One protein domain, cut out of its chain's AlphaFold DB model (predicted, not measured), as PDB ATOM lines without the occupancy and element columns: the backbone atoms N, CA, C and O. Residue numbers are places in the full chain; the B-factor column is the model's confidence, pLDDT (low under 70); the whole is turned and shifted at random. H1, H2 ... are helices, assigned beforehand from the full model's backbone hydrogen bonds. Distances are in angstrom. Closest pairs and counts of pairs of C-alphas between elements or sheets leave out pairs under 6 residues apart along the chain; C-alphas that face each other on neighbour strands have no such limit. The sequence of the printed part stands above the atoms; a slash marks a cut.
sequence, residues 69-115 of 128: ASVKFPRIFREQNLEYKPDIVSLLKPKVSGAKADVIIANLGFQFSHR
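This is residues 69 to 115 of the 128 residues of an uncharacterized protein of Gossypium gossypioides (UniProt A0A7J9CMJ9). Two helices make a wide V, the beginning of H1 coming close to the end of H2, and residues 85 to 97 run across from the far end of H1 to the far end of H2. Residues 82 to 87 stick out, and the tail 109 to 115 folds back after H2. The printed part has 47 residues, with H1 then H2 and no named strand; the class is all helix, though under half of the residues are in named elements. It is compact, with a radius of gyration of the C-alphas of 10.9 A, and spans 30 by 23 by 17 A.

H1, residues 73 to 84, and H2, residues 98 to 108, are close but not clearly touching; their closest C-alphas, of Pro 74 and Leu 108, are 7.1 A apart. They run the same way at a steep tilt of 51 degrees. In both, every O i to N i+4 pair is within hydrogen-bond range.

H1 is 16.3 A long, from C-alpha 73 at (0.628, -41.251, -13.142). H2 is 15.3 A long, ending at C-alpha 108 at (4.252, -48.394, -19.575).

The farthest C-alphas, of Glu 83 and Ser 97, are 30.0 A apart. The link H1 to H2 is long, 13 residues. The printed part has no cut. Residues 69 to 71 and 93 to 96 are under pLDDT 70.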
ATOM      1  N   ALA A  69       4.069 -43.952  -7.217       59.59
ATOM      2  CA  ALA A  69       3.402 -43.190  -8.256       59.59
ATOM      3  C   ALA A  69       1.906 -43.073  -7.929       59.59
ATOM      4  O   ALA A  69       1.246 -44.071  -7.631       59.59
ATOM      5  N   SER A  70       1.362 -41.857  -8.006       68.75
ATOM      6  CA  SER A  70      -0.086 -41.630  -7.948       68.75
ATOM      7  C   SER A  70      -0.808 -42.558  -8.931       68.75
ATOM      8  O   SER A  70      -0.321 -42.786 -10.037       68.75
ATOM      9  N   VAL A  71      -2.007 -43.037  -8.586       68.75
ATOM     10  CA  VAL A  71      -2.864 -43.828  -9.497       68.75
ATOM     11  C   VAL A  71      -3.124 -43.122 -10.837       68.75
ATOM     12  O   VAL A  71      -3.449 -43.764 -11.830       68.75
ATOM     13  N   LYS A  72      -2.943 -41.796 -10.886       77.38
ATOM     14  CA  LYS A  72      -3.078 -40.973 -12.095       77.38
ATOM     15  C   LYS A  72      -1.816 -40.941 -12.967       77.38
ATOM     16  O   LYS A  72      -1.910 -40.554 -14.128       77.38
ATOM     17  N   PHE A  73      -0.656 -41.345 -12.445       81.06
ATOM     18  CA  PHE A  73       0.628 -41.251 -13.142       81.06
ATOM     19  C   PHE A  73       0.637 -41.973 -14.499       81.06
ATOM     20  O   PHE A  73       1.000 -41.326 -15.478       81.06
ATOM     21  N   PRO A  74       0.169 -43.234 -14.633       80.06
ATOM     22  CA  PRO A  74       0.184 -43.914 -15.930       80.06
ATOM     23  C   PRO A  74      -0.644 -43.188 -16.996       80.06
ATOM     24  O   PRO A  74      -0.279 -43.188 -18.168       80.06
ATOM     25  N   ARG A  75      -1.749 -42.546 -16.593       84.31
ATOM     26  CA  ARG A  75      -2.605 -41.768 -17.496       84.31
ATOM     27  C   ARG A  75      -1.869 -40.529 -18.003       84.31
ATOM     28  O   ARG A  75      -1.783 -40.340 -19.210       84.31
ATOM     29  N   ILE A  76      -1.316 -39.738 -17.087       84.62
ATOM     30  CA  ILE A  76      -0.604 -38.494 -17.415       84.62
ATOM     31  C   ILE A  76       0.630 -38.801 -18.266       84.62
ATOM     32  O   ILE A  76       0.837 -38.183 -19.300       84.62
ATOM     33  N   PHE A  77       1.407 -39.812 -17.885       84.94
ATOM     34  CA  PHE A  77       2.599 -40.224 -18.619       84.94
ATOM     35  C   PHE A  77       2.293 -40.620 -20.072       84.94
ATOM     36  O   PHE A  77       3.013 -40.242 -20.992       84.94
ATOM     37  N   ARG A  78       1.183 -41.334 -20.308       85.50
ATOM     38  CA  ARG A  78       0.740 -41.681 -21.665       85.50
ATOM     39  C   ARG A  78       0.298 -40.458 -22.467       85.50
ATOM     40  O   ARG A  78       0.627 -40.377 -23.645       85.50
ATOM     41  N   GLU A  79      -0.424 -39.521 -21.851       86.69
ATOM     42  CA  GLU A  79      -0.823 -38.264 -22.505       86.69
ATOM     43  C   GLU A  79       0.408 -37.461 -22.950       86.69
ATOM     44  O   GLU A  79       0.476 -37.036 -24.099       86.69
ATOM     45  N   GLN A  80       1.421 -37.363 -22.088       85.69
ATOM     46  CA  GLN A  80       2.688 -36.691 -22.388       85.69
ATOM     47  C   GLN A  80       3.444 -37.363 -23.545       85.69
ATOM     48  O   GLN A  80       3.879 -36.688 -24.478       85.69
ATOM     49  N   ASN A  81       3.541 -38.695 -23.550       85.94
ATOM     50  CA  ASN A  81       4.206 -39.415 -24.641       85.94
ATOM     51  C   ASN A  81       3.479 -39.261 -25.985       85.94
ATOM     52  O   ASN A  81       4.124 -39.261 -27.031       85.94
ATOM     53  N   LEU A  82       2.149 -39.128 -25.975       87.69
ATOM     54  CA  LEU A  82       1.360 -38.887 -27.185       87.69
ATOM     55  C   LEU A  82       1.516 -37.457 -27.711       87.69
ATOM     56  O   LEU A  82       1.561 -37.263 -28.927       87.69
ATOM     57  N   GLU A  83       1.570 -36.474 -26.810       90.19
ATOM     58  CA  GLU A  83       1.669 -35.056 -27.162       90.19
ATOM     59  C   GLU A  83       3.071 -34.687 -27.655       90.19
ATOM     60  O   GLU A  83       3.209 -34.125 -28.741       90.19
ATOM     61  N   TYR A  84       4.108 -35.048 -26.897       88.19
ATOM     62  CA  TYR A  84       5.483 -34.620 -27.170       88.19
ATOM     63  C   TYR A  84       6.273 -35.601 -28.034       88.19
ATOM     64  O   TYR A  84       7.255 -35.195 -28.646       88.19
ATOM     65  N   LYS A  85       5.849 -36.872 -28.103       88.25
ATOM     66  CA  LYS A  85       6.527 -37.944 -28.858       88.25
ATOM     67  C   LYS A  85       8.048 -37.969 -28.628       88.25
ATOM     68  O   LYS A  85       8.803 -37.906 -29.595       88.25
ATOM     69  N   PRO A  86       8.503 -38.024 -27.367       84.81
ATOM     70  CA  PRO A  86       9.929 -38.025 -27.077       84.81
ATOM     71  C   PRO A  86      10.605 -39.269 -27.666       84.81
ATOM     72  O   PRO A  86      10.081 -40.377 -27.538       84.81
ATOM     73  N   ASP A  87      11.795 -39.095 -28.243       85.06
ATOM     74  CA  ASP A  87      12.624 -40.213 -28.711       85.06
ATOM     75  C   ASP A  87      13.183 -41.042 -27.541       85.06
ATOM     76  O   ASP A  87      13.420 -42.243 -27.671       85.06
ATOM     77  N   ILE A  88      13.391 -40.408 -26.378       85.25
ATOM     78  CA  ILE A  88      13.950 -41.030 -25.171       85.25
ATOM     79  C   ILE A  88      13.192 -40.538 -23.934       85.25
ATOM     80  O   ILE A  88      12.983 -39.339 -23.754       85.25
ATOM     81  N   VAL A  89      12.832 -41.465 -23.041       83.38
ATOM     82  CA  VAL A  89      12.236 -41.165 -21.730       83.38
ATOM     83  C   VAL A  89      13.024 -41.868 -20.629       83.38
ATOM     84  O   VAL A  89      13.252 -43.074 -20.696       83.38
ATOM     85  N   SER A  90      13.413 -41.119 -19.597       83.00
ATOM     86  CA  SER A  90      14.132 -41.626 -18.422       83.00
ATOM     87  C   SER A  90      13.303 -41.416 -17.154       83.00
ATOM     88  O   SER A  90      12.803 -40.320 -16.905       83.00
ATOM     89  N   LEU A  91      13.159 -42.469 -16.342       79.75
ATOM     90  CA  LEU A  91      12.518 -42.417 -15.026       79.75
ATOM     91  C   LEU A  91      13.581 -42.611 -13.939       79.75
ATOM     92  O   LEU A  91      14.057 -43.722 -13.712       79.75
ATOM     93  N   LEU A  92      13.944 -41.529 -13.250       73.81
ATOM     94  CA  LEU A  92      14.966 -41.547 -12.206       73.81
ATOM     95  C   LEU A  92      14.326 -41.760 -10.822       73.81
ATOM     96  O   LEU A  92      13.405 -41.040 -10.451       73.81
ATOM     97  N   LYS A  93      14.871 -42.692 -10.028       62.41
ATOM     98  CA  LYS A  93      14.479 -42.993  -8.629       62.41
ATOM     99  C   LYS A  93      13.124 -43.692  -8.408       62.41
ATOM    100  O   LYS A  93      12.348 -43.250  -7.552       62.41
ATOM    101  N   PRO A  94      12.812 -44.832  -9.038       58.56
ATOM    102  CA  PRO A  94      11.730 -45.630  -8.497       58.56
ATOM    103  C   PRO A  94      12.254 -46.273  -7.194       58.56
ATOM    104  O   PRO A  94      13.119 -47.142  -7.231       58.56
ATOM    105  N   LYS A  95      11.778 -45.827  -6.015       66.56
ATOM    106  CA  LYS A  95      11.943 -46.556  -4.733       66.56
ATOM    107  C   LYS A  95      11.138 -47.860  -4.795       66.56
ATOM    108  O   LYS A  95      10.147 -48.040  -4.091       66.56
ATOM    109  N   VAL A  96      11.486 -48.724  -5.731       69.38
ATOM    110  CA  VAL A  96      10.804 -49.975  -6.022       69.38
ATOM    111  C   VAL A  96      11.870 -51.049  -6.153       69.38
ATOM    112  O   VAL A  96      12.974 -50.779  -6.616       69.38
ATOM    113  N   SER A  97      11.548 -52.261  -5.714       75.06
ATOM    114  CA  SER A  97      12.401 -53.414  -5.984       75.06
ATOM    115  C   SER A  97      12.519 -53.644  -7.490       75.06
ATOM    116  O   SER A  97      11.601 -53.298  -8.240       75.06
ATOM    117  N   GLY A  98      13.598 -54.290  -7.931       76.94
ATOM    118  CA  GLY A  98      13.804 -54.587  -9.347       76.94
ATOM    119  C   GLY A  98      12.632 -55.304 -10.005       76.94
ATOM    120  O   GLY A  98      12.092 -54.819 -10.996       76.94
ATOM    121  N   ALA A  99      12.124 -56.369  -9.380       81.06
ATOM    122  CA  ALA A  99      10.945 -57.085  -9.875       81.06
ATOM    123  C   ALA A  99       9.718 -56.168 -10.051       81.06
ATOM    124  O   ALA A  99       8.949 -56.304 -11.001       81.06
ATOM    125  N   LYS A 100       9.539 -55.181  -9.164       79.56
ATOM    126  CA  LYS A 100       8.461 -54.192  -9.283       79.56
ATOM    127  C   LYS A 100       8.738 -53.177 -10.394       79.56
ATOM    128  O   LYS A 100       7.793 -52.730 -11.038       79.56
ATOM    129  N   ALA A 101      10.002 -52.835 -10.644       81.75
ATOM    130  CA  ALA A 101      10.387 -52.022 -11.794       81.75
ATOM    131  C   ALA A 101      10.049 -52.725 -13.118       81.75
ATOM    132  O   ALA A 101       9.512 -52.067 -14.002       81.75
ATOM    133  N   ASP A 102      10.260 -54.041 -13.233       83.25
ATOM    134  CA  ASP A 102       9.909 -54.801 -14.447       83.25
ATOM    135  C   ASP A 102       8.410 -54.743 -14.744       83.25
ATOM    136  O   ASP A 102       8.000 -54.457 -15.869       83.25
ATOM    137  N   VAL A 103       7.577 -54.934 -13.714       84.69
ATOM    138  CA  VAL A 103       6.117 -54.820 -13.841       84.69
ATOM    139  C   VAL A 103       5.714 -53.410 -14.277       84.69
ATOM    140  O   VAL A 103       4.849 -53.247 -15.137       84.69
ATOM    141  N   ILE A 104       6.342 -52.373 -13.713       80.81
ATOM    142  CA  ILE A 104       6.077 -50.985 -14.109       80.81
ATOM    143  C   ILE A 104       6.465 -50.771 -15.575       80.81
ATOM    144  O   ILE A 104       5.644 -50.266 -16.334       80.81
ATOM    145  N   ILE A 105       7.665 -51.181 -15.985       84.25
ATOM    146  CA  ILE A 105       8.162 -51.041 -17.360       84.25
ATOM    147  C   ILE A 105       7.220 -51.729 -18.355       84.25
ATOM    148  O   ILE A 105       6.815 -51.105 -19.338       84.25
ATOM    149  N   ALA A 106       6.793 -52.962 -18.064       84.31
ATOM    150  CA  ALA A 106       5.827 -53.689 -18.885       84.31
ATOM    151  C   ALA A 106       4.493 -52.927 -19.020       84.31
ATOM    152  O   ALA A 106       3.935 -52.821 -20.112       84.31
ATOM    153  N   ASN A 107       4.014 -52.314 -17.935       82.94
ATOM    154  CA  ASN A 107       2.764 -51.548 -17.918       82.94
ATOM    155  C   ASN A 107       2.840 -50.199 -18.658       82.94
ATOM    156  O   ASN A 107       1.803 -49.651 -19.065       82.94
ATOM    157  N   LEU A 108       4.044 -49.639 -18.829       81.69
ATOM    158  CA  LEU A 108       4.252 -48.394 -19.575       81.69
ATOM    159  C   LEU A 108       4.109 -48.596 -21.091       81.69
ATOM    160  O   LEU A 108       3.757 -47.642 -21.781       81.69
ATOM    161  N   GLY A 109       4.283 -49.825 -21.591       81.94
ATOM    162  CA  GLY A 109       3.992 -50.184 -22.983       81.94
ATOM    163  C   GLY A 109       5.040 -49.722 -23.998       81.94
ATOM    164  O   GLY A 109       4.718 -49.556 -25.172       81.94
ATOM    165  N   PHE A 110       6.283 -49.495 -23.564       80.19
ATOM    166  CA  PHE A 110       7.382 -49.194 -24.479       80.19
ATOM    167  C   PHE A 110       7.846 -50.450 -25.219       80.19
ATOM    168  O   PHE A 110       8.024 -51.503 -24.612       80.19
ATOM    169  N   GLN A 111       8.086 -50.318 -26.527       81.38
ATOM    170  CA  GLN A 111       8.623 -51.406 -27.351       81.38
ATOM    171  C   GLN A 111      10.062 -51.765 -26.954       81.38
ATOM    172  O   GLN A 111      10.431 -52.936 -26.958       81.38
ATOM    173  N   PHE A 112      10.850 -50.760 -26.569       84.81
ATOM    174  CA  PHE A 112      12.212 -50.920 -26.077       84.81
ATOM    175  C   PHE A 112      12.326 -50.273 -24.704       84.81
ATOM    176  O   PHE A 112      11.879 -49.147 -24.495       84.81
ATOM    177  N   SER A 113      12.916 -50.992 -23.757       85.19
ATOM    178  CA  SER A 113      13.162 -50.484 -22.412       85.19
ATOM    179  C   SER A 113      14.459 -51.066 -21.866       85.19
ATOM    180  O   SER A 113      14.846 -52.184 -22.204       85.19
ATOM    181  N   HIS A 114      15.145 -50.287 -21.037       86.56
ATOM    182  CA  HIS A 114      16.363 -50.708 -20.362       86.56
ATOM    183  C   HIS A 114      16.296 -50.271 -18.899       86.56
ATOM    184  O   HIS A 114      16.012 -49.109 -18.607       86.56
ATOM    185  N   ARG A 115      16.541 -51.208 -17.977       84.69
ATOM    186  CA  ARG A 115      16.601 -50.940 -16.539       84.69
ATOM    187  C   ARG A 115      18.053 -50.989 -16.084       84.69
ATOM    188  O   ARG A 115      18.683 -52.038 -16.171       84.69
TER     189      ARG A 115